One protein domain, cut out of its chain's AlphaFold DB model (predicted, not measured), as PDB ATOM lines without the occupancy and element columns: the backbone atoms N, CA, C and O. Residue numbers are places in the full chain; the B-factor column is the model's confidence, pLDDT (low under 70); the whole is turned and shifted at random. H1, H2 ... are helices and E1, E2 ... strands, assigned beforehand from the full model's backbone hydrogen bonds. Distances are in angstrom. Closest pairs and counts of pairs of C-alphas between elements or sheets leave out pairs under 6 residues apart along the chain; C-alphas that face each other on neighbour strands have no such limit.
ATOM      1  N   VAL A 112      12.481 -20.837  -7.086       80.19
ATOM      2  CA  VAL A 112      11.904 -19.520  -7.360       80.19
ATOM      3  C   VAL A 112      11.573 -18.848  -6.041       80.19
ATOM      4  O   VAL A 112      11.097 -19.494  -5.111       80.19
ATOM      5  N   THR A 113      11.858 -17.553  -5.940       82.00
ATOM      6  CA  THR A 113      11.407 -16.725  -4.818       82.00
ATOM      7  C   THR A 113      10.604 -15.554  -5.362       82.00
ATOM      8  O   THR A 113      11.139 -14.735  -6.111       82.00
ATOM      9  N   LEU A 114       9.332 -15.482  -4.975       84.38
ATOM     10  CA  LEU A 114       8.491 -14.309  -5.189       84.38
ATOM     11  C   LEU A 114       8.771 -13.317  -4.057       84.38
ATOM     12  O   LEU A 114       8.631 -13.671  -2.889       84.38
ATOM     13  N   GLU A 115       9.233 -12.111  -4.383       83.25
ATOM     14  CA  GLU A 115       9.295 -11.015  -3.410       83.25
ATOM     15  C   GLU A 115       7.947 -10.286  -3.324       83.25
ATOM     16  O   GLU A 115       7.191 -10.250  -4.297       83.25
ATOM     17  N   GLY A 116       7.684  -9.673  -2.169       85.38
ATOM     18  CA  GLY A 116       6.381  -9.091  -1.843       85.38
ATOM     19  C   GLY A 116       5.402 -10.134  -1.310       85.38
ATOM     20  O   GLY A 116       5.648 -11.341  -1.390       85.38
ATOM     21  N   ASP A 117       4.291  -9.658  -0.762       90.06
ATOM     22  CA  ASP A 117       3.273 -10.525  -0.178       90.06
ATOM     23  C   ASP A 117       2.233 -10.929  -1.226       90.06
ATOM     24  O   ASP A 117       2.075 -10.282  -2.264       90.06
ATOM     25  N   LYS A 118       1.456 -11.984  -0.945       93.06
ATOM     26  CA  LYS A 118       0.366 -12.439  -1.827       93.06
ATOM     27  C   LYS A 118      -0.563 -11.287  -2.245       93.06
ATOM     28  O   LYS A 118      -0.920 -11.179  -3.417       93.06
ATOM     29  N   ALA A 119      -0.880 -10.391  -1.310       93.88
ATOM     30  CA  ALA A 119      -1.723  -9.222  -1.550       93.88
ATOM     31  C   ALA A 119      -1.143  -8.257  -2.603       93.88
ATOM     32  O   ALA A 119      -1.897  -7.605  -3.324       93.88
ATOM     33  N   ASP A 120       0.182  -8.157  -2.728       91.44
ATOM     34  CA  ASP A 120       0.817  -7.327  -3.757       91.44
ATOM     35  C   ASP A 120       0.627  -7.937  -5.149       91.44
ATOM     36  O   ASP A 120       0.309  -7.229  -6.110       91.44
ATOM     37  N   TRP A 121       0.733  -9.263  -5.246       91.88
ATOM     38  CA  TRP A 121       0.485 -10.002  -6.484       91.88
ATOM     39  C   TRP A 121      -0.990  -9.974  -6.894       91.88
ATOM     40  O   TRP A 121      -1.287  -9.825  -8.079       91.88
ATOM     41  N   GLU A 122      -1.917 -10.028  -5.937       93.38
ATOM     42  CA  GLU A 122      -3.355  -9.841  -6.180       93.38
ATOM     43  C   GLU A 122      -3.668  -8.426  -6.681       93.38
ATOM     44  O   GLU A 122      -4.380  -8.266  -7.674       93.38
ATOM     45  N   LYS A 123      -3.075  -7.386  -6.075       93.00
ATOM     46  CA  LYS A 123      -3.200  -6.005  -6.575       93.00
ATOM     47  C   LYS A 123      -2.679  -5.877  -8.006       93.00
ATOM     48  O   LYS A 123      -3.318  -5.220  -8.825       93.00
ATOM     49  N   LEU A 124      -1.539  -6.493  -8.325       89.38
ATOM     50  CA  LEU A 124      -0.992  -6.490  -9.685       89.38
ATOM     51  C   LEU A 124      -1.918  -7.218 -10.670       89.38
ATOM     52  O   LEU A 124      -2.171  -6.712 -11.761       89.38
ATOM     53  N   PHE A 125      -2.464  -8.366 -10.269       92.00
ATOM     54  CA  PHE A 125      -3.433  -9.116 -11.065       92.00
ATOM     55  C   PHE A 125      -4.711  -8.313 -11.343       92.00
ATOM     56  O   PHE A 125      -5.255  -8.389 -12.438       92.00
ATOM     57  N   MET A 126      -5.163  -7.486 -10.401       93.19
ATOM     58  CA  MET A 126      -6.289  -6.582 -10.645       93.19
ATOM     59  C   MET A 126      -5.910  -5.407 -11.554       93.19
ATOM     60  O   MET A 126      -6.713  -4.987 -12.382       93.19
ATOM     61  N   ARG A 127      -4.681  -4.883 -11.458       93.19
ATOM     62  CA  ARG A 127      -4.221  -3.758 -12.294       93.19
ATOM     63  C   ARG A 127      -4.190  -4.084 -13.783       93.19
ATOM     64  O   ARG A 127      -4.467  -3.194 -14.585       93.19
ATOM     65  N   ILE A 128      -3.880  -5.328 -14.160       92.12
ATOM     66  CA  ILE A 128      -3.831  -5.704 -15.580       92.12
ATOM     67  C   ILE A 128      -5.205  -5.632 -16.263       92.12
ATOM     68  O   ILE A 128      -5.243  -5.516 -17.482       92.12
ATOM     69  N   GLU A 129      -6.324  -5.645 -15.523       92.31
ATOM     70  CA  GLU A 129      -7.670  -5.484 -16.104       92.31
ATOM     71  C   GLU A 129      -7.796  -4.191 -16.915       92.31
ATOM     72  O   GLU A 129      -8.402  -4.193 -17.988       92.31
ATOM     73  N   LYS A 130      -7.131  -3.122 -16.461       91.25
ATOM     74  CA  LYS A 130      -7.139  -1.818 -17.128       91.25
ATOM     75  C   LYS A 130      -6.559  -1.869 -18.545       91.25
ATOM     76  O   LYS A 130      -6.897  -1.034 -19.372       91.25
ATOM     77  N   LEU A 131      -5.713  -2.857 -18.862       88.56
ATOM     78  CA  LEU A 131      -5.141  -3.008 -20.206       88.56
ATOM     79  C   LEU A 131      -6.222  -3.149 -21.286       88.56
ATOM     80  O   LEU A 131      -6.020  -2.672 -22.397       88.56
ATOM     81  N   LYS A 132      -7.384  -3.727 -20.956       89.94
ATOM     82  CA  LYS A 132      -8.499  -3.913 -21.900       89.94
ATOM     83  C   LYS A 132      -9.081  -2.603 -22.438       89.94
ATOM     84  O   LYS A 132      -9.721  -2.601 -23.482       89.94
ATOM     85  N   GLU A 133      -8.868  -1.495 -21.734       93.31
ATOM     86  CA  GLU A 133      -9.402  -0.180 -22.102       93.31
ATOM     87  C   GLU A 133      -8.588   0.498 -23.217       93.31
ATOM     88  O   GLU A 133      -9.072   1.433 -23.848       93.31
ATOM     89  N   TYR A 134      -7.362   0.034 -23.485       87.69
ATOM     90  CA  TYR A 134      -6.405   0.716 -24.365       87.69
ATOM     91  C   TYR A 134      -6.344   0.148 -25.795       87.69
ATOM     92  O   TYR A 134      -5.470   0.541 -26.564       87.69
ATOM     93  N   GLY A 135      -7.234  -0.783 -26.158       89.12
ATOM     94  CA  GLY A 135      -7.342  -1.332 -27.514       89.12
ATOM     95  C   GLY A 135      -7.181  -2.852 -27.624       89.12
ATOM     96  O   GLY A 135      -7.123  -3.592 -26.640       89.12
ATOM     97  N   ASN A 136      -7.148  -3.342 -28.866       88.75
ATOM     98  CA  ASN A 136      -7.142  -4.779 -29.153       88.75
ATOM     99  C   ASN A 136      -5.808  -5.455 -28.782       88.75
ATOM    100  O   ASN A 136      -5.801  -6.558 -28.243       88.75
ATOM    101  N   GLU A 137      -4.676  -4.800 -29.040       86.38
ATOM    102  CA  GLU A 137      -3.339  -5.336 -28.739       86.38
ATOM    103  C   GLU A 137      -3.106  -5.455 -27.226       86.38
ATOM    104  O   GLU A 137      -2.660  -6.484 -26.725       86.38
ATOM    105  N   THR A 138      -3.504  -4.443 -26.458       87.50
ATOM    106  CA  THR A 138      -3.424  -4.445 -24.990       87.50
ATOM    107  C   THR A 138      -4.428  -5.410 -24.351       87.50
ATOM    108  O   THR A 138      -4.118  -6.046 -23.342       87.50
ATOM    109  N   THR A 139      -5.592  -5.623 -24.975       88.31
ATOM    110  CA  THR A 139      -6.520  -6.702 -24.593       88.31
ATOM    111  C   THR A 139      -5.897  -8.081 -24.823       88.31
ATOM    112  O   THR A 139      -5.970  -8.948 -23.950       88.31
ATOM    113  N   GLN A 140      -5.231  -8.293 -25.961       86.62
ATOM    114  CA  GLN A 140      -4.479  -9.525 -26.205       86.62
ATOM    115  C   GLN A 140      -3.369  -9.698 -25.167       86.62
ATOM    116  O   GLN A 140      -3.268 -10.768 -24.571       86.62
ATOM    117  N   TRP A 141      -2.611  -8.640 -24.863       88.44
ATOM    118  CA  TRP A 141      -1.582  -8.663 -23.825       88.44
ATOM    119  C   TRP A 141      -2.124  -9.096 -22.462       88.44
ATOM    120  O   TRP A 141      -1.540  -9.962 -21.806       88.44
ATOM    121  N   TYR A 142      -3.280  -8.564 -22.057       88.31
ATOM    122  CA  TYR A 142      -3.966  -8.986 -20.839       88.31
ATOM    123  C   TYR A 142      -4.213 -10.501 -20.814       88.31
ATOM    124  O   TYR A 142      -3.950 -11.156 -19.801       88.31
ATOM    125  N   HIS A 143      -4.680 -11.081 -21.924       88.12
ATOM    126  CA  HIS A 143      -4.931 -12.519 -22.010       88.12
ATOM    127  C   HIS A 143      -3.652 -13.360 -21.888       88.12
ATOM    128  O   HIS A 143      -3.737 -14.508 -21.449       88.12
ATOM    129  N   LEU A 144      -2.483 -12.790 -22.196       86.62
ATOM    130  CA  LEU A 144      -1.182 -13.431 -21.987       86.62
ATOM    131  C   LEU A 144      -0.709 -13.313 -20.536       86.62
ATOM    132  O   LEU A 144      -0.244 -14.293 -19.957       86.62
ATOM    133  N   LEU A 145      -0.865 -12.140 -19.921       88.00
ATOM    134  CA  LEU A 145      -0.415 -11.882 -18.550       88.00
ATOM    135  C   LEU A 145      -1.279 -12.571 -17.490       88.00
ATOM    136  O   LEU A 145      -0.759 -13.059 -16.486       88.00
ATOM    137  N   ARG A 146      -2.597 -12.639 -17.696       90.94
ATOM    138  CA  ARG A 146      -3.544 -13.209 -16.726       90.94
ATOM    139  C   ARG A 146      -3.196 -14.645 -16.288       90.94
ATOM    140  O   ARG A 146      -3.123 -14.885 -15.077       90.94
ATOM    141  N   PRO A 147      -2.961 -15.624 -17.186       90.75
ATOM    142  CA  PRO A 147      -2.602 -16.979 -16.765       90.75
ATOM    143  C   PRO A 147      -1.248 -17.036 -16.041       90.75
ATOM    144  O   PRO A 147      -1.069 -17.891 -15.179       90.75
ATOM    145  N   VAL A 148      -0.323 -16.115 -16.324       90.94
ATOM    146  CA  VAL A 148       0.986 -16.041 -15.657       90.94
ATOM    147  C   VAL A 148       0.843 -15.499 -14.236       90.94
ATOM    148  O   VAL A 148       1.253 -16.150 -13.278       90.94
ATOM    149  N   LEU A 149       0.188 -14.349 -14.071       91.31
ATOM    150  CA  LEU A 149       0.011 -13.722 -12.760       91.31
ATOM    151  C   LEU A 149      -0.895 -14.545 -11.832       91.31
ATOM    152  O   LEU A 149      -0.628 -14.628 -10.635       91.31
ATOM    153  N   SER A 150      -1.909 -15.233 -12.366       92.75
ATOM    154  CA  SER A 150      -2.716 -16.156 -11.548       92.75
ATOM    155  C   SER A 150      -1.891 -17.325 -10.998       92.75
ATOM    156  O   SER A 150      -2.134 -17.769  -9.876       92.75
ATOM    157  N   ARG A 151      -0.877 -17.799 -11.738       91.50
ATOM    158  CA  ARG A 151       0.056 -18.830 -11.257       91.50
ATOM    159  C   ARG A 151       0.992 -18.315 -10.178       91.50
ATOM    160  O   ARG A 151       1.316 -19.073  -9.271       91.50
ATOM    161  N   PHE A 152       1.386 -17.047 -10.238       92.19
ATOM    162  CA  PHE A 152       2.196 -16.440  -9.185       92.19
ATOM    163  C   PHE A 152       1.414 -16.354  -7.871       92.19
ATOM    164  O   PHE A 152       1.939 -16.748  -6.836       92.19
ATOM    165  N   ILE A 153       0.142 -15.946  -7.918       93.25
ATOM    166  CA  ILE A 153      -0.735 -15.932  -6.735       93.25
ATOM    167  C   ILE A 153      -0.937 -17.355  -6.198       93.25
ATOM    168  O   ILE A 153      -0.752 -17.597  -5.009       93.25
ATOM    169  N   ALA A 154      -1.240 -18.316  -7.078       92.56
ATOM    170  CA  ALA A 154      -1.436 -19.712  -6.686       92.56
ATOM    171  C   ALA A 154      -0.178 -20.360  -6.082       92.56
ATOM    172  O   ALA A 154      -0.293 -21.338  -5.348       92.56
ATOM    173  N   ALA A 155       1.019 -19.847  -6.383       91.56
ATOM    174  CA  ALA A 155       2.266 -20.343  -5.805       91.56
ATOM    175  C   ALA A 155       2.407 -20.016  -4.309       91.56
ATOM    176  O   ALA A 155       3.175 -20.696  -3.633       91.56
ATOM    177  N   PHE A 156       1.670 -19.029  -3.780       92.50
ATOM    178  CA  PHE A 156       1.612 -18.771  -2.336       92.50
ATOM    179  C   PHE A 156       0.771 -19.813  -1.591       92.50
ATOM    180  O   PHE A 156       1.100 -20.153  -0.460       92.50
ATOM    181  N   ASP A 157      -0.286 -20.327  -2.226       93.25
ATOM    182  CA  ASP A 157      -1.201 -21.296  -1.610       93.25
ATOM    183  C   ASP A 157      -0.718 -22.745  -1.780       93.25
ATOM    184  O   ASP A 157      -0.850 -23.556  -0.868       93.25
ATOM    185  N   ASP A 158      -0.147 -23.078  -2.943       92.00
ATOM    186  CA  ASP A 158       0.294 -24.436  -3.285       92.00
ATOM    187  C   ASP A 158       1.687 -24.434  -3.956       92.00
ATOM    188  O   ASP A 158       1.823 -24.735  -5.148       92.00
ATOM    189  N   PRO A 159       2.764 -24.068  -3.235       86.19
ATOM    190  CA  PRO A 159       4.096 -23.878  -3.822       86.19
ATOM    191  C   PRO A 159       4.689 -25.149  -4.450       86.19
ATOM    192  O   PRO A 159       5.444 -25.064  -5.421       86.19
ATOM    193  N   TYR A 160       4.341 -26.326  -3.924       84.62
ATOM    194  CA  TYR A 160       4.857 -27.625  -4.377       84.62
ATOM    195  C   TYR A 160       3.870 -28.396  -5.260       84.62
ATOM    196  O   TYR A 160       4.174 -29.503  -5.714       84.62
ATOM    197  N   GLY A 161       2.706 -27.810  -5.543       83.75
ATOM    198  CA  GLY A 161       1.697 -28.383  -6.411       83.75
ATOM    199  C   GLY A 161       2.244 -28.707  -7.788       83.75
ATOM    200  O   GLY A 161       2.941 -27.901  -8.414       83.75
ATOM    201  N   ARG A 162       1.877 -29.877  -8.322       84.19
ATOM    202  CA  ARG A 162       2.385 -30.351  -9.618       84.19
ATOM    203  C   ARG A 162       2.185 -29.322 -10.734       84.19
ATOM    204  O   ARG A 162       3.100 -29.060 -11.509       84.19
ATOM    205  N   LYS A 163       1.014 -28.677 -10.756       83.75
ATOM    206  CA  LYS A 163       0.672 -27.632 -11.732       83.75
ATOM    207  C   LYS A 163       1.570 -26.393 -11.621       83.75
ATOM    208  O   LYS A 163       1.858 -25.781 -12.646       83.75
ATOM    209  N   ASN A 164       2.002 -26.026 -10.414       83.00
ATOM    210  CA  ASN A 164       2.885 -24.881 -10.191       83.00
ATOM    211  C   ASN A 164       4.333 -25.227 -10.557       83.00
ATOM    212  O   ASN A 164       4.977 -24.452 -11.260       83.00
ATOM    213  N   LEU A 165       4.811 -26.423 -10.209       81.06
ATOM    214  CA  LEU A 165       6.125 -26.905 -10.650       81.06
ATOM    215  C   LEU A 165       6.225 -26.978 -12.183       81.06
ATOM    216  O   LEU A 165       7.188 -26.485 -12.766       81.06
ATOM    217  N   ASP A 166       5.208 -27.525 -12.854       81.56
ATOM    218  CA  ASP A 166       5.172 -27.608 -14.320       81.56
ATOM    219  C   ASP A 166       5.050 -26.226 -14.988       81.56
ATOM    220  O   ASP A 166       5.467 -26.038 -16.130       81.56
ATOM    221  N   PHE A 167       4.478 -25.231 -14.304       85.62
ATOM    222  CA  PHE A 167       4.469 -23.841 -14.764       85.62
ATOM    223  C   PHE A 167       5.865 -23.203 -14.675       85.62
ATOM    224  O   PHE A 167       6.351 -22.658 -15.666       85.62
ATOM    225  N   TRP A 168       6.549 -23.330 -13.535       82.81
ATOM    226  CA  TRP A 168       7.899 -22.784 -13.341       82.81
ATOM    227  C   TRP A 168       8.958 -23.462 -14.216       82.81
ATOM    228  O   TRP A 168       9.977 -22.859 -14.530       82.81
ATOM    229  N   ARG A 169       8.710 -24.682 -14.696       75.44
ATOM    230  CA  ARG A 169       9.569 -25.341 -15.696       75.44
ATOM    231  C   ARG A 169       9.465 -24.745 -17.105       75.44
ATOM    232  O   ARG A 169      10.317 -25.032 -17.935       75.44
ATOM    233  N   ARG A 170       8.438 -23.933 -17.380       78.12
ATOM    234  CA  ARG A 170       8.136 -23.365 -18.709       78.12
ATOM    235  C   ARG A 170       8.383 -21.856 -18.800       78.12
ATOM    236  O   ARG A 170       7.761 -21.185 -19.624       78.12
ATOM    237  N   VAL A 171       9.259 -21.318 -17.942       77.69
ATOM    238  CA  VAL A 171       9.599 -19.881 -17.915       77.69
ATOM    239  C   VAL A 171      10.120 -19.434 -19.268       77.69
ATOM    240  O   VAL A 171       9.553 -18.529 -19.876       77.69
ATOM    241  N   ALA A 172      11.164 -20.106 -19.743       72.81
ATOM    242  CA  ALA A 172      11.789 -19.826 -21.013       72.81
ATOM    243  C   ALA A 172      12.218 -21.125 -21.699       72.81
ATOM    244  O   ALA A 172      12.710 -22.050 -21.054       72.81
ATOM    245  N   HIS A 173      12.062 -21.173 -23.014       66.19
ATOM    246  CA  HIS A 173      12.545 -22.231 -23.880       66.19
ATOM    247  C   HIS A 173      13.337 -21.600 -25.011       66.19
ATOM    248  O   HIS A 173      12.809 -20.822 -25.808       66.19
ATOM    249  N   TYR A 174      14.610 -21.959 -25.075       60.97
ATOM    250  CA  TYR A 174      15.491 -21.575 -26.156       60.97
ATOM    251  C   TYR A 174      15.384 -22.597 -27.288       60.97
ATOM    252  O   TYR A 174      15.571 -23.795 -27.064       60.97
ATOM    253  N   ARG A 175      15.094 -22.133 -28.507       52.97
ATOM    254  CA  ARG A 175      15.252 -22.937 -29.723       52.97
ATOM    255  C   ARG A 175      16.295 -22.298 -30.629       52.97
ATOM    256  O   ARG A 175      16.164 -21.139 -31.028       52.97
ATOM    257  N   SER A 176      17.322 -23.078 -30.958       45.44
ATOM    258  CA  SER A 176      18.307 -22.744 -31.982       45.44
ATOM    259  C   SER A 176      18.052 -23.600 -33.211       45.44
ATOM    260  O   SER A 176      18.220 -24.814 -33.164       45.44
ATOM    261  N   GLU A 177      17.657 -22.965 -34.310       47.44
ATOM    262  CA  GLU A 177      17.555 -23.612 -35.621       47.44
ATOM    263  C   GLU A 177      18.862 -23.405 -36.411       47.44
ATOM    264  O   GLU A 177      18.897 -22.756 -37.455       47.44
ATOM    265  N   GLY A 178      19.983 -23.906 -35.878       54.88
ATOM    266  CA  GLY A 178      21.288 -23.840 -36.551       54.88
ATOM    267  C   GLY A 178      21.795 -22.408 -36.802       54.88
ATOM    268  O   GLY A 178      21.781 -21.581 -35.892       54.88
ATOM    269  N   CYS A 179      22.249 -22.115 -38.031       42.03
ATOM    270  CA  CYS A 179      22.762 -20.797 -38.463       42.03
ATOM    271  C   CYS A 179      21.691 -19.685 -38.573       42.03
ATOM    272  O   CYS A 179      22.013 -18.577 -39.006       42.03
ATOM    273  N   GLY A 180      20.429 -19.959 -38.228       46.84
ATOM    274  CA  GLY A 180      19.325 -19.000 -38.294       46.84
ATOM    275  C   GLY A 180      19.131 -18.136 -37.040       46.84
ATOM    276  O   GLY A 180      19.866 -18.220 -36.051       46.84
ATOM    277  N   GLN A 181      18.092 -17.292 -37.079       47.06
ATOM    278  CA  GLN A 181      17.599 -16.576 -35.901       47.06
ATOM    279  C   GLN A 181      17.180 -17.575 -34.823       47.06
ATOM    280  O   GLN A 181      16.583 -18.613 -35.092       47.06
ATOM    281  N   THR A 182      17.498 -17.256 -33.578       48.66
ATOM    282  CA  THR A 182      17.094 -18.073 -32.436       48.66
ATOM    283  C   THR A 182      15.899 -17.447 -31.766       48.66
ATOM    284  O   THR A 182      15.849 -16.224 -31.596       48.66
ATOM    285  N   PHE A 183      15.008 -18.297 -31.292       59.50
ATOM    286  CA  PHE A 183      13.761 -17.863 -30.706       59.50
ATOM    287  C   PHE A 183      13.763 -18.152 -29.212       59.50
ATOM    288  O   PHE A 183      14.078 -19.265 -28.775       59.50
ATOM    289  N   LEU A 184      13.417 -17.128 -28.433       64.38
ATOM    290  CA  LEU A 184      13.072 -17.282 -27.030       64.38
ATOM    291  C   LEU A 184      11.567 -17.503 -26.944       64.38
ATOM    292  O   LEU A 184      10.796 -16.713 -27.482       64.38
ATOM    293  N   SER A 185      11.167 -18.574 -26.270       69.12
ATOM    294  CA  SER A 185       9.766 -18.898 -26.022       69.12
ATOM    295  C   SER A 185       9.491 -19.249 -24.572       69.12
ATOM    296  O   SER A 185      10.395 -19.138 -23.757       69.12
ATOM    297  N   GLY A 186       8.259 -19.611 -24.211       75.19
ATOM    298  CA  GLY A 186       7.831 -19.780 -22.816       75.19
ATOM    299  C   GLY A 186       7.090 -18.558 -22.279       75.19
ATOM    300  O   GLY A 186       6.979 -17.533 -22.954       75.19
ATOM    301  N   TRP A 187       6.535 -18.659 -21.073       82.50
ATOM    302  CA  TRP A 187       5.616 -17.630 -20.573       82.50
ATOM    303  C   TRP A 187       6.298 -16.303 -20.223       82.50
ATOM    304  O   TRP A 187       5.618 -15.284 -20.135       82.50
ATOM    305  N   LEU A 188       7.627 -16.284 -20.074       81.06
ATOM    306  CA  LEU A 188       8.410 -15.064 -19.862       81.06
ATOM    307  C   LEU A 188       8.171 -14.015 -20.956       81.06
ATOM    308  O   LEU A 188       8.148 -12.813 -20.705       81.06
ATOM    309  N   THR A 189       7.956 -14.482 -22.178       76.25
ATOM    310  CA  THR A 189       7.715 -13.641 -23.354       76.25
ATOM    311  C   THR A 189       6.441 -12.797 -23.246       76.25
ATOM    312  O   THR A 189       6.341 -11.764 -23.902       76.25
ATOM    313  N   ALA A 190       5.501 -13.153 -22.358       83.38
ATOM    314  CA  ALA A 190       4.300 -12.362 -22.086       83.38
ATOM    315  C   ALA A 190       4.611 -10.965 -21.516       83.38
ATOM    316  O   ALA A 190       3.753 -10.084 -21.551       83.38
ATOM    317  N   PHE A 191       5.824 -10.738 -21.005       81.38
ATOM    318  CA  PHE A 191       6.278  -9.430 -20.527       81.38
ATOM    319  C   PHE A 191       6.985  -8.600 -21.610       81.38
ATOM    320  O   PHE A 191       7.317  -7.444 -21.363       81.38
ATOM    321  N   CYS A 192       7.170  -9.159 -22.810       76.81
ATOM    322  CA  CYS A 192       7.946  -8.574 -23.903       76.81
ATOM    323  C   CYS A 192       7.144  -8.554 -25.217       76.81
ATOM    324  O   CYS A 192       7.593  -9.071 -26.237       76.81
ATOM    325  N   VAL A 193       5.932  -7.993 -25.191       79.06
ATOM    326  CA  VAL A 193       4.995  -8.029 -26.337       79.06
ATOM    327  C   VAL A 193       5.025  -6.778 -27.220       79.06
ATOM    328  O   VAL A 193       4.329  -6.737 -28.230       79.06
ATOM    329  N   PHE A 194       5.825  -5.773 -26.860       79.69
ATOM    330  CA  PHE A 194       6.004  -4.536 -27.622       79.69
ATOM    331  C   PHE A 194       7.491  -4.260 -27.842       79.69
ATOM    332  O   PHE A 194       8.296  -4.488 -26.936       79.69
ATOM    333  N   ASP A 195       7.845  -3.733 -29.012       74.25
ATOM    334  CA  ASP A 195       9.211  -3.290 -29.301       74.25
ATOM    335  C   ASP A 195       9.526  -1.900 -28.712       74.25
ATOM    336  O   ASP A 195       8.799  -1.361 -27.863       74.25
ATOM    337  N   VAL A 196      10.674  -1.345 -29.110       69.50
ATOM    338  CA  VAL A 196      11.146  -0.022 -28.675       69.50
ATOM    339  C   VAL A 196      10.219   1.106 -29.127       69.50
ATOM    340  O   VAL A 196      10.042   2.058 -28.370       69.50
ATOM    341  N   ASP A 197       9.556   0.939 -30.272       73.75
ATOM    342  CA  ASP A 197       8.627   1.905 -30.867       73.75
ATOM    343  C   ASP A 197       7.179   1.701 -30.382       73.75
ATOM    344  O   ASP A 197       6.270   2.435 -30.766       73.75
ATOM    345  N   GLY A 198       6.948   0.703 -29.521       75.38
ATOM    346  CA  GLY A 198       5.622   0.363 -29.010       75.38
ATOM    347  C   GLY A 198       4.782  -0.454 -29.991       75.38
ATOM    348  O   GLY A 198       3.579  -0.598 -29.785       75.38
ATOM    349  N   LYS A 199       5.388  -1.010 -31.043       81.50
ATOM    350  CA  LYS A 199       4.702  -1.874 -32.000       81.50
ATOM    351  C   LYS A 199       4.527  -3.272 -31.417       81.50
ATOM    352  O   LYS A 199       5.440  -3.835 -30.811       81.50
ATOM    353  N   TRP A 200       3.347  -3.841 -31.629       82.38
ATOM    354  CA  TRP A 200       3.010  -5.191 -31.198       82.38
ATOM    355  C   TRP A 200       3.907  -6.255 -31.852       82.38
ATOM    356  O   TRP A 200       4.018  -6.336 -33.076       82.38
ATOM    357  N   LEU A 201       4.524  -7.089 -31.013       76.19
ATOM    358  CA  LEU A 201       5.401  -8.205 -31.388       76.19
ATOM    359  C   LEU A 201       4.710  -9.576 -31.300       76.19
ATOM    360  O   LEU A 201       5.321 -10.596 -31.615       76.19
ATOM    361  N   GLY A 202       3.461  -9.636 -30.832       66.75
ATOM    362  CA  GLY A 202       2.743 -10.901 -30.687       66.75
ATOM    363  C   GLY A 202       2.275 -11.463 -32.033       66.75
ATOM    364  O   GLY A 202       1.725 -10.742 -32.865       66.75
ATOM    365  N   ASN A 203       2.432 -12.773 -32.240       59.41
ATOM    366  CA  ASN A 203       1.845 -13.444 -33.403       59.41
ATOM    367  C   ASN A 203       0.303 -13.378 -33.361       59.41
ATOM    368  O   ASN A 203      -0.275 -13.469 -32.272       59.41
ATOM    369  N   PRO A 204      -0.379 -13.299 -34.522       43.25
ATOM    370  CA  PRO A 204      -1.821 -13.499 -34.605       43.25
ATOM    371  C   PRO A 204      -2.221 -14.863 -34.022       43.25
ATOM    372  O   PRO A 204      -1.531 -15.864 -34.213       43.25
ATOM    373  N   VAL A 205      -3.359 -14.899 -33.327       42.94
ATOM    374  CA  VAL A 205      -3.889 -15.991 -32.478       42.94
ATOM    375  C   VAL A 205      -4.181 -17.322 -33.220       42.94
ATOM    376  O   VAL A 205      -4.728 -18.259 -32.643       42.94
ATOM    377  N   GLU A 206      -3.794 -17.479 -34.486       34.84
ATOM    378  CA  GLU A 206      -4.127 -18.663 -35.297       34.84
ATOM    379  C   GLU A 206      -3.238 -19.895 -35.049       34.84
ATOM    380  O   GLU A 206      -3.576 -21.001 -35.476       34.84
ATOM    381  N   LEU A 207      -2.152 -19.774 -34.281       39.53
ATOM    382  CA  LEU A 207      -1.347 -20.929 -33.871       39.53
ATOM    383  C   LEU A 207      -1.924 -21.538 -32.585       39.53
ATOM    384  O   LEU A 207      -1.671 -21.082 -31.473       39.53
ATOM    385  N   ARG A 208      -2.723 -22.596 -32.768       34.44
ATOM    386  CA  ARG A 208      -3.457 -23.405 -31.770       34.44
ATOM    387  C   ARG A 208      -2.619 -24.084 -30.671       34.44
ATOM    388  O   ARG A 208      -3.134 -24.989 -30.016       34.44
ATOM    389  N   ASP A 209      -1.394 -23.645 -30.406       38.28
ATOM    390  CA  ASP A 209      -0.589 -24.173 -29.307       38.28
ATOM    391  C   ASP A 209      -0.379 -23.099 -28.232       38.28
ATOM    392  O   ASP A 209       0.385 -22.147 -28.378       38.28
ATOM    393  N   LYS A 210      -1.142 -23.225 -27.143       40.28
ATOM    394  CA  LYS A 210      -1.439 -22.186 -26.136       40.28
ATOM    395  C   LYS A 210      -0.252 -21.748 -25.253       40.28
ATOM    396  O   LYS A 210      -0.473 -21.371 -24.103       40.28
ATOM    397  N   SER A 211       1.003 -21.844 -25.694       40.22
ATOM    398  CA  SER A 211       2.132 -21.615 -24.776       40.22
ATOM    399  C   SER A 211       3.460 -21.124 -25.354       40.22
ATOM    400  O   SER A 211       4.409 -20.975 -24.585       40.22
ATOM    401  N   VAL A 212       3.570 -20.833 -26.652       41.56
ATOM    402  CA  VAL A 212       4.883 -20.554 -27.255       41.56
ATOM    403  C   VAL A 212       4.819 -19.296 -28.121       41.56
ATOM    404  O   VAL A 212       4.504 -19.363 -29.304       41.56
ATOM    405  N   PHE A 213       5.124 -18.136 -27.530       53.72
ATOM    406  CA  PHE A 213       5.519 -16.959 -28.311       53.72
ATOM    407  C   PHE A 213       7.001 -17.065 -28.608       53.72
ATOM    408  O   PHE A 213       7.763 -17.413 -27.719       53.72
ATOM    409  N   SER A 214       7.398 -16.767 -29.835       48.81
ATOM    410  CA  SER A 214       8.796 -16.725 -30.240       48.81
ATOM    411  C   SER A 214       9.173 -15.268 -30.420       48.81
ATOM    412  O   SER A 214       8.686 -14.625 -31.344       48.81
ATOM    413  N   VAL A 215      10.000 -14.740 -29.528       49.69
ATOM    414  CA  VAL A 215      10.393 -13.328 -29.551       49.69
ATOM    415  C   VAL A 215      11.912 -13.214 -29.834       49.69
ATOM    416  O   VAL A 215      12.674 -14.080 -29.380       49.69
ATOM    417  N   PRO A 216      12.386 -12.231 -30.636       47.38
ATOM    418  CA  PRO A 216      13.797 -12.127 -31.042       47.38
ATOM    419  C   PRO A 216      14.762 -11.927 -29.866       47.38
ATOM    420  O   PRO A 216      14.468 -11.187 -28.946       47.38
ATOM    421  N   ARG A 217      15.956 -12.528 -29.919       40.38
ATOM    422  CA  ARG A 217      16.909 -12.706 -28.795       40.38
ATOM    423  C   ARG A 217      17.329 -11.463 -27.973       40.38
ATOM    424  O   ARG A 217      17.907 -11.641 -26.907       40.38
ATOM    425  N   PHE A 218      17.110 -10.238 -28.446       45.47
ATOM    426  CA  PHE A 218      17.603  -9.019 -27.797       45.47
ATOM    427  C   PHE A 218      16.430  -8.177 -27.291       45.47
ATOM    428  O   PHE A 218      15.850  -7.406 -28.050       45.47
ATOM    429  N   PHE A 219      16.088  -8.340 -26.009       53.28
ATOM    430  CA  PHE A 219      15.113  -7.484 -25.331       53.28
ATOM    431  C   PHE A 219      15.818  -6.391 -24.557       53.28
ATOM    432  O   PHE A 219      16.633  -6.671 -23.677       53.28
ATOM    433  N   ASP A 220      15.452  -5.153 -24.867       54.41
ATOM    434  CA  ASP A 220      15.767  -4.021 -24.019       54.41
ATOM    435  C   ASP A 220      14.699  -3.923 -22.923       54.41
ATOM    436  O   ASP A 220      13.531  -3.625 -23.176       54.41
ATOM    437  N   PHE A 221      15.090  -4.247 -21.690       60.56
ATOM    438  CA  PHE A 221      14.251  -4.053 -20.506       60.56
ATOM    439  C   PHE A 221      14.337  -2.613 -19.972       60.56
ATOM    440  O   PHE A 221      13.739  -2.313 -18.933       60.56
ATOM    441  N   GLY A 222      15.110  -1.746 -20.632       65.31
ATOM    442  CA  GLY A 222      15.169  -0.310 -20.415       65.31
ATOM    443  C   GLY A 222      14.214   0.445 -21.337       65.31
ATOM    444  O   GLY A 222      13.939   0.048 -22.466       65.31
ATOM    445  N   ARG A 223      13.698   1.571 -20.848       72.56
ATOM    446  CA  ARG A 223      13.010   2.585 -21.647       72.56
ATOM    447  C   ARG A 223      13.732   3.909 -21.460       72.56
ATOM    448  O   ARG A 223      14.066   4.278 -20.333       72.56
ATOM    449  N   ALA A 224      13.977   4.593 -22.569       78.62
ATOM    450  CA  ALA A 224      14.562   5.922 -22.592       78.62
ATOM    451  C   ALA A 224      13.484   6.961 -22.912       78.62
ATOM    452  O   ALA A 224      12.565   6.690 -23.685       78.62
ATOM    453  N   VAL A 225      13.598   8.141 -22.316       79.25
ATOM    454  CA  VAL A 225      12.764   9.304 -22.608       79.25
ATOM    455  C   VAL A 225      13.636  10.550 -22.633       79.25
ATOM    456  O   VAL A 225      14.431  10.782 -21.719       79.25
ATOM    457  N   ASP A 226      13.482  11.346 -23.683       84.94
ATOM    458  CA  ASP A 226      14.133  12.646 -23.783       84.94
ATOM    459  C   ASP A 226      13.352  13.681 -22.968       84.94
ATOM    460  O   ASP A 226      12.124  13.768 -23.040       84.94
ATOM    461  N   VAL A 227      14.073  14.446 -22.154       83.38
ATOM    462  CA  VAL A 227      13.542  15.427 -21.210       83.38
ATOM    463  C   VAL A 227      14.348  16.718 -21.273       83.38
ATOM    464  O   VAL A 227      15.552  16.717 -21.527       83.38
ATOM    465  N   LYS A 228      13.686  17.831 -20.960       87.81
ATOM    466  CA  LYS A 228      14.347  19.114 -20.718       87.81
ATOM    467  C   LYS A 228      14.526  19.293 -19.220       87.81
ATOM    468  O   LYS A 228      13.538  19.379 -18.494       87.81
ATOM    469  N   LEU A 229      15.773  19.321 -18.767       80.44
ATOM    470  CA  LEU A 229      16.131  19.565 -17.374       80.44
ATOM    471  C   LEU A 229      16.393  21.061 -17.182       80.44
ATOM    472  O   LEU A 229      17.341  21.589 -17.755       80.44
ATOM    473  N   ASP A 230      15.563  21.728 -16.386       82.56
ATOM    474  CA  ASP A 230      15.792  23.106 -15.943       82.56
ATOM    475  C   ASP A 230      16.586  23.091 -14.628       82.56
ATOM    476  O   ASP A 230      16.068  22.691 -13.584       82.56
ATOM    477  N   ASP A 231      17.857  23.486 -14.699       76.38
ATOM    478  CA  ASP A 231      18.721  23.688 -13.537       76.38
ATOM    479  C   ASP A 231      18.884  25.193 -13.295       76.38
ATOM    480  O   ASP A 231      19.744  25.859 -13.878       76.38
ATOM    481  N   ASN A 232      18.010  25.736 -12.443       82.31
ATOM    482  CA  ASN A 232      18.027  27.133 -12.005       82.31
ATOM    483  C   ASN A 232      17.986  28.160 -13.158       82.31
ATOM    484  O   ASN A 232      18.654  29.195 -13.110       82.31
ATOM    485  N   GLY A 233      17.191  27.890 -14.195       79.69
ATOM    486  CA  GLY A 233      17.019  28.738 -15.375       79.69
ATOM    487  C   GLY A 233      17.916  28.361 -16.557       79.69
ATOM    488  O   GLY A 233      17.790  28.960 -17.628       79.69
ATOM    489  N   VAL A 234      18.807  27.375 -16.400       77.00
ATOM    490  CA  VAL A 234      19.607  26.811 -17.496       77.00
ATOM    491  C   VAL A 234      18.969  25.504 -17.958       77.00
ATOM    492  O   VAL A 234      18.906  24.533 -17.209       77.00
ATOM    493  N   ILE A 235      18.515  25.469 -19.214       81.75
ATOM    494  CA  ILE A 235      17.860  24.292 -19.795       81.75
ATOM    495  C   ILE A 235      18.897  23.369 -20.443       81.75
ATOM    496  O   ILE A 235      19.630  23.775 -21.348       81.75
ATOM    497  N   PHE A 236      18.894  22.104 -20.031       75.94
ATOM    498  CA  PHE A 236      19.670  21.020 -20.617       75.94
ATOM    499  C   PHE A 236      18.751  20.032 -21.335       75.94
ATOM    500  O   PHE A 236      17.806  19.510 -20.744       75.94
ATOM    501  N   GLU A 237      19.066  19.717 -22.590       83.06
ATOM    502  CA  GLU A 237      18.508  18.529 -23.242       83.06
ATOM    503  C   GLU A 237      19.148  17.295 -22.594       83.06
ATOM    504  O   GLU A 237      20.376  17.184 -22.514       83.06
ATOM    505  N   ALA A 238      18.335  16.380 -22.085       79.31
ATOM    506  CA  ALA A 238      18.789  15.202 -21.362       79.31
ATOM    507  C   ALA A 238      17.957  13.978 -21.739       79.31
ATOM    508  O   ALA A 238      16.821  14.086 -22.178       79.31
ATOM    509  N   THR A 239      18.519  12.795 -21.534       80.94
ATOM    510  CA  THR A 239      17.811  11.531 -21.711       80.94
ATOM    511  C   THR A 239      17.787  10.810 -20.375       80.94
ATOM    512  O   THR A 239      18.831  10.557 -19.766       80.94
ATOM    513  N   MET A 240      16.585  10.488 -19.909       80.06
ATOM    514  CA  MET A 240      16.361   9.615 -18.765       80.06
ATOM    515  C   MET A 240      16.174   8.190 -19.257       80.06
ATOM    516  O   MET A 240      15.391   7.945 -20.167       80.06
ATOM    517  N   VAL A 241      16.862   7.241 -18.636       78.06
ATOM    518  CA  VAL A 241      16.704   5.811 -18.904       78.06
ATOM    519  C   VAL A 241      16.259   5.138 -17.620       78.06
ATOM    520  O   VAL A 241      16.833   5.400 -16.564       78.06
ATOM    521  N   ALA A 242      15.248   4.279 -17.696       76.88
ATOM    522  CA  ALA A 242      14.761   3.502 -16.565       76.88
ATOM    523  C   ALA A 242      14.374   2.090 -16.997       76.88
ATOM    524  O   ALA A 242      13.842   1.882 -18.083       76.88
ATOM    525  N   GLY A 243      14.612   1.112 -16.131       75.31
ATOM    526  CA  GLY A 243      14.225  -0.269 -16.384       75.31
ATOM    527  C   GLY A 243      15.097  -1.250 -15.627       75.31
ATOM    528  O   GLY A 243      15.557  -0.964 -14.522       75.31
ATOM    529  N   THR A 244      15.320  -2.419 -16.216       72.44
ATOM    530  CA  THR A 244      16.210  -3.429 -15.628       72.44
ATOM    531  C   THR A 244      17.632  -3.156 -16.059       72.44
ATOM    532  O   THR A 244      17.964  -3.305 -17.228       72.44
ATOM    533  N   VAL A 245      18.474  -2.765 -15.110       68.50
ATOM    534  CA  VAL A 245      19.826  -2.263 -15.397       68.50
ATOM    535  C   VAL A 245      20.914  -3.299 -15.134       68.50
ATOM    536  O   VAL A 245      22.098  -3.041 -15.329       68.50
ATOM    537  N   GLY A 246      20.516  -4.477 -14.662       67.25
ATOM    538  CA  GLY A 246      21.402  -5.599 -14.412       67.25
ATOM    539  C   GLY A 246      20.770  -6.615 -13.475       67.25
ATOM    540  O   GLY A 246      19.558  -6.638 -13.252       67.25
ATOM    541  N   PHE A 247      21.617  -7.448 -12.890       68.94
ATOM    542  CA  PHE A 247      21.238  -8.414 -11.874       68.94
ATOM    543  C   PHE A 247      22.266  -8.414 -10.742       68.94
ATOM    544  O   PHE A 247      23.432  -8.071 -10.914       68.94
ATOM    545  N   ARG A 248      21.814  -8.797  -9.555       71.25
ATOM    546  CA  ARG A 248      22.627  -9.008  -8.369       71.25
ATOM    547  C   ARG A 248      22.691 -10.501  -8.098       71.25
ATOM    548  O   ARG A 248      21.654 -11.142  -7.931       71.25
ATOM    549  N   VAL A 249      23.908 -11.021  -7.996       72.00
ATOM    550  CA  VAL A 249      24.156 -12.364  -7.474       72.00
ATOM    551  C   VAL A 249      24.173 -12.277  -5.946       72.00
ATOM    552  O   VAL A 249      25.011 -11.605  -5.347       72.00
ATOM    553  N   CYS A 250      23.188 -12.892  -5.305       67.75
ATOM    554  CA  CYS A 250      23.083 -13.024  -3.857       67.75
ATOM    555  C   CYS A 250      23.788 -14.307  -3.377       67.75
ATOM    556  O   CYS A 250      24.106 -15.195  -4.172       67.75
ATOM    557  N   LYS A 251      23.999 -14.429  -2.055       59.31
ATOM    558  CA  LYS A 251      24.512 -15.665  -1.432       59.31
ATOM    559  C   LYS A 251      23.704 -16.875  -1.935       59.31
ATOM    560  O   LYS A 251      22.487 -16.766  -2.066       59.31
ATOM    561  N   SER A 252      24.377 -17.995  -2.209       55.56
ATOM    562  CA  SER A 252      23.777 -19.249  -2.713       55.56
ATOM    563  C   SER A 252      23.344 -19.259  -4.194       55.56
ATOM    564  O   SER A 252      22.389 -19.953  -4.534       55.56
ATOM    565  N   HIS A 253      24.044 -18.538  -5.084       59.72
ATOM    566  CA  HIS A 253      23.760 -18.491  -6.537       59.72
ATOM    567  C   HIS A 253      22.319 -18.049  -6.870       59.72
ATOM    568  O   HIS A 253      21.691 -18.517  -7.824       59.72
ATOM    569  N   LEU A 254      21.784 -17.153  -6.039       63.38
ATOM    570  CA  LEU A 254      20.496 -16.498  -6.243       63.38
ATOM    571  C   LEU A 254      20.679 -15.304  -7.167       63.38
ATOM    572  O   LEU A 254      21.423 -14.387  -6.828       63.38
ATOM    573  N   VAL A 255      19.984 -15.289  -8.303       66.44
ATOM    574  CA  VAL A 255      20.011 -14.152  -9.225       66.44
ATOM    575  C   VAL A 255      18.757 -13.317  -9.019       66.44
ATOM    576  O   VAL A 255      17.629 -13.811  -9.086       66.44
ATOM    577  N   LYS A 256      18.971 -12.034  -8.739       72.31
ATOM    578  CA  LYS A 256      17.915 -11.047  -8.555       72.31
ATOM    579  C   LYS A 256      18.083  -9.937  -9.586       72.31
ATOM    580  O   LYS A 256      19.135  -9.302  -9.580       72.31
ATOM    581  N   PRO A 257      17.090  -9.645 -10.430       72.94
ATOM    582  CA  PRO A 257      17.181  -8.489 -11.297       72.94
ATOM    583  C   PRO A 257      17.197  -7.190 -10.487       72.94
ATOM    584  O   PRO A 257      16.567  -7.085  -9.432       72.94
ATOM    585  N   VAL A 258      17.926  -6.198 -10.989       73.88
ATOM    586  CA  VAL A 258      18.065  -4.888 -10.359       73.88
ATOM    587  C   VAL A 258      17.388  -3.849 -11.248       73.88
ATOM    588  O   VAL A 258      17.854  -3.614 -12.366       73.88
ATOM    589  N   PRO A 259      16.298  -3.219 -10.784       77.19
ATOM    590  CA  PRO A 259      15.798  -2.015 -11.423       77.19
ATOM    591  C   PRO A 259      16.784  -0.872 -11.197       77.19
ATOM    592  O   PRO A 259      17.432  -0.775 -10.152       77.19
ATOM    593  N   GLY A 260      16.846   0.039 -12.146       74.75
ATOM    594  CA  GLY A 260      17.602   1.264 -11.988       74.75
ATOM    595  C   GLY A 260      17.143   2.307 -12.978       74.75
ATOM    596  O   GLY A 260      16.354   2.039 -13.886       74.75
ATOM    597  N   TRP A 261      17.643   3.509 -12.764       85.50
ATOM    598  CA  TRP A 261      17.456   4.617 -13.672       85.50
ATOM    599  C   TRP A 261      18.683   5.520 -13.612       85.50
ATOM    600  O   TRP A 261      19.407   5.536 -12.614       85.50
ATOM    601  N   TRP A 262      18.920   6.260 -14.684       79.44
ATOM    602  CA  TRP A 262      19.922   7.316 -14.737       79.44
ATOM    603  C   TRP A 262      19.482   8.386 -15.733       79.44
ATOM    604  O   TRP A 262      18.632   8.148 -16.591       79.44
ATOM    605  N   ILE A 263      20.068   9.573 -15.619       81.12
ATOM    606  CA  ILE A 263      19.879  10.677 -16.557       81.12
ATOM    607  C   ILE A 263      21.246  11.124 -17.058       81.12
ATOM    608  O   ILE A 263      22.207  11.178 -16.289       81.12
ATOM    609  N   PHE A 264      21.347  11.428 -18.346       78.19
ATOM    610  CA  PHE A 264      22.536  12.052 -18.911       78.19
ATOM    611  C   PHE A 264      22.137  13.193 -19.836       78.19
ATOM    612  O   PHE A 264      21.172  13.097 -20.588       78.19
ATOM    613  N   THR A 265      22.896  14.283 -19.790       80.50
ATOM    614  CA  THR A 265      22.737  15.397 -20.726       80.50
ATOM    615  C   THR A 265      23.125  14.947 -22.129       80.50
ATOM    616  O   THR A 265      24.198  14.359 -22.323       80.50
ATOM    617  N   GLN A 266      22.287  15.253 -23.111       74.62
ATOM    618  CA  GLN A 266      22.601  15.048 -24.514       74.62
ATOM    619  C   GLN A 266      23.781  15.949 -24.893       74.62
ATOM    620  O   GLN A 266      23.870  17.112 -24.491       74.62
ATOM    621  N   ARG A 267      24.746  15.412 -25.643       59.69
ATOM    622  CA  ARG A 267      25.905  16.208 -26.062       59.69
ATOM    623  C   ARG A 267      25.492  17.187 -27.159       59.69
ATOM    624  O   ARG A 267      25.004  16.771 -28.203       59.69
ATOM    625  N   GLY A 268      25.776  18.474 -26.955       55.53
ATOM    626  CA  GLY A 268      25.661  19.479 -28.012       55.53
ATOM    627  C   GLY A 268      26.659  19.227 -29.161       55.53
ATOM    628  O   GLY A 268      27.768  18.743 -28.915       55.53
ATOM    629  N   THR A 300      25.583 -21.348 -13.738       37.38
ATOM    630  CA  THR A 300      24.195 -21.780 -13.912       37.38
ATOM    631  C   THR A 300      23.217 -21.017 -13.011       37.38
ATOM    632  O   THR A 300      23.393 -21.004 -11.789       37.38
ATOM    633  N   ILE A 301      22.151 -20.419 -13.568       37.28
ATOM    634  CA  ILE A 301      21.086 -19.819 -12.746       37.28
ATOM    635  C   ILE A 301      20.421 -20.938 -11.939       37.28
ATOM    636  O   ILE A 301      19.539 -21.647 -12.416       37.28
ATOM    637  N   LYS A 302      20.832 -21.088 -10.678       37.59
ATOM    638  CA  LYS A 302      20.245 -22.065  -9.753       37.59
ATOM    639  C   LYS A 302      18.933 -21.567  -9.150       37.59
ATOM    640  O   LYS A 302      18.207 -22.325  -8.512       37.59
ATOM    641  N   SER A 303      18.612 -20.286  -9.300       37.19
ATOM    642  CA  SER A 303      17.367 -19.744  -8.770       37.19
ATOM    643  C   SER A 303      16.994 -18.387  -9.351       37.19
ATOM    644  O   SER A 303      17.857 -17.541  -9.573       37.19
ATOM    645  N   LEU A 304      15.691 -18.196  -9.567       45.53
ATOM    646  CA  LEU A 304      15.096 -16.973 -10.101       45.53
ATOM    647  C   LEU A 304      14.379 -16.227  -8.980       45.53
ATOM    648  O   LEU A 304      13.500 -16.778  -8.309       45.53
ATOM    649  N   ARG A 305      14.729 -14.957  -8.791       45.94
ATOM    650  CA  ARG A 305      14.036 -14.074  -7.858       45.94
ATOM    651  C   ARG A 305      13.247 -13.034  -8.632       45.94
ATOM    652  O   ARG A 305      13.818 -12.319  -9.448       45.94
ATOM    653  N   LEU A 306      11.947 -12.950  -8.370       50.84
ATOM    654  CA  LEU A 306      11.075 -11.958  -8.990       50.84
ATOM    655  C   LEU A 306      10.810 -10.843  -7.991       50.84
ATOM    656  O   LEU A 306      10.282 -11.099  -6.910       50.84
ATOM    657  N   GLN A 307      11.199  -9.622  -8.352       41.12
ATOM    658  CA  GLN A 307      10.927  -8.429  -7.562       41.12
ATOM    659  C   GLN A 307       9.853  -7.578  -8.239       41.12
ATOM    660  O   GLN A 307       9.942  -7.278  -9.430       41.12
ATOM    661  N   PHE A 308       8.873  -7.150  -7.444       42.12
ATOM    662  CA  PHE A 308       7.935  -6.100  -7.810       42.12
ATOM    663  C   PHE A 308       8.573  -4.728  -7.588       42.12
ATOM    664  O   PHE A 308       8.944  -4.390  -6.462       42.12
ATOM    665  N   ILE A 309       8.666  -3.918  -8.645       37.47
ATOM    666  CA  ILE A 309       8.936  -2.485  -8.516       37.47
ATOM    667  C   ILE A 309       7.802  -1.733  -9.182       37.47
ATOM    668  O   ILE A 309       7.711  -1.689 -10.403       37.47
ATOM    669  N   ALA A 310       6.911  -1.199  -8.344       29.31
ATOM    670  CA  ALA A 310       5.942  -0.158  -8.675       29.31
ATOM    671  C   ALA A 310       5.389  -0.199 -10.120       29.31
ATOM    672  O   ALA A 310       5.404   0.814 -10.814       29.31
ATOM    673  N   SER A 311       4.807  -1.344 -10.511       29.73
ATOM    674  CA  SER A 311       4.108  -1.633 -11.790       29.73
ATOM    675  C   SER A 311       4.894  -2.377 -12.884       29.73
ATOM    676  O   SER A 311       4.314  -2.638 -13.934       29.73
ATOM    677  N   VAL A 312       6.142  -2.797 -12.652       33.34
ATOM    678  CA  VAL A 312       6.920  -3.604 -13.614       33.34
ATOM    679  C   VAL A 312       7.402  -4.901 -12.958       33.34
ATOM    680  O   VAL A 312       7.956  -4.881 -11.856       33.34
ATOM    681  N   VAL A 313       7.173  -6.037 -13.627       39.34
ATOM    682  CA  VAL A 313       7.759  -7.331 -13.247       39.34
ATOM    683  C   VAL A 313       9.060  -7.484 -14.009       39.34
ATOM    684  O   VAL A 313       9.069  -7.449 -15.238       39.34
ATOM    685  N   VAL A 314      10.154  -7.648 -13.276       36.84
ATOM    686  CA  VAL A 314      11.468  -7.797 -13.881       36.84
ATOM    687  C   VAL A 314      11.891  -9.258 -13.905       36.84
ATOM    688  O   VAL A 314      11.800  -9.954 -12.892       36.84
ATOM    689  N   PHE A 315      12.421  -9.695 -15.046       36.78
ATOM    690  CA  PHE A 315      12.965 -11.030 -15.236       36.78
ATOM    691  C   PHE A 315      14.426 -10.977 -15.656       36.78
ATOM    692  O   PHE A 315      14.829 -10.145 -16.461       36.78
TER     693      PHE A 315
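AT A GLANCE: This is residues 112 to 268 and 300 to 315 of the 318 residues of an uncharacterized protein of Moniliophthora roreri (UniProt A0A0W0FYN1). A helical hairpin of H1 and H2 stands near one end of a long, curled, twisted sheet; H2 grazes that end, while the meander E4, E5 and E6, each strand the antiparallel neighbour of the one before, reaches far from the helices and makes much of the longest axis. H3 and H4 pack on two different parts of H2, the small hairpin of E2 and E3 comes between them along the chain, and a long unnamed stretch, residues 192 to 221, leads on to E4. The printed part has 173 residues with four named helices and seven named strands, along the chain E1 H1 H2 H3 E2 E3 H4 E4 E5 E6 E7, and its class is mixed, helices and strands. The larger sheet has the order E1 E7 E6 E5 E4 and is mixed; E2 and E3 make a second, antiparallel one. The whole is only just compact, close to loose, with a radius of gyration of the C-alphas of 18.5 A, and only just elongated, with spans of 61 by 40 by 40 A.

HOW THE PARTS SIT: E1, residues 112 to 114, is an edge strand and the parallel neighbour of E7, residues 303 to 306, at 17 degrees; N 113 and O 304 are 3.0 A apart, within hydrogen-bond range. H1, residues 118 to 134, and H2, residues 136 to 157, form a helical hairpin: they touch, closest at the C-alphas of Lys 132 and Thr 139, 4.4 A apart, and run opposite ways at a shallow tilt of 10 degrees. H2 is the hub, touching three helices, and has a kink of 30 degrees near residue 145. With residues 151 to 155 alone it touches H3, residues 162 to 168, closest at the C-alphas of Ala 155 and Asn 164, 6.3 A, at a steep tilt of 54 degrees, opposite ways. The hairpin of E2, residues 173 to 176, and E3, residues 182 to 185, is antiparallel at 165 degrees, with N 173 and O 185 2.7 A apart. With residues 141 to 148 alone H2 touches H4, residues 187 to 191, closest at the C-alphas of Leu 144 and Ala 190, 5.6 A. Residues 215 to 216 pair antiparallel with residues 183 to 184 of E3. E4, residues 222 to 231, and E5, residues 234 to 250, form a hairpin at 142 degrees, with N 227 and O 238 2.8 A apart. E5 and E6, residues 254 to 265, form another at 169 degrees, with N 248 and O 256 2.7 A apart. E7 is parallel to E6 at 48 degrees, with N 305 and O 255 3.1 A apart. H2 only grazes this sheet, with residues 152 to 156, and H1, H3 and H4 are not on it. Every O i to N i+4 pair is within hydrogen-bond range in H3, against 7 of 13 in H1, 14 of 18 in H2 and 0 of 1 in H4, where 2 of 2 O i to N i+3 pairs are.

IN THESE COORDINATES: E1 begins at C-alpha 112, (11.904, -19.520, -7.360). H1 is 27.0 A long and H2 32.7 A. E4 is 25.2 A long and bends by 58 degrees at residue 228; E5 is 42.2 A long, from C-alpha 234 at (19.607, 26.811, -17.496), and bends by 62 degrees at residue 237. E6 is 35.1 A long, and E7 ends at C-alpha 306, (11.075, -11.958, -8.990).

THE WHOLE: The C-alphas of Arg 162 and Gly 233, the two farthest apart, are 61.1 A from each other. Residues 269 to 299 are not printed, and C-alphas 268 and 300 are 43.6 A apart across the cut. Of the links that are printed whole, H4 to E4 is long and the others are tight. The mean pLDDT of the printed part is 71.5; 62 residues are under 70, among them 173 to 185, 202 to 222 and 300 to 315.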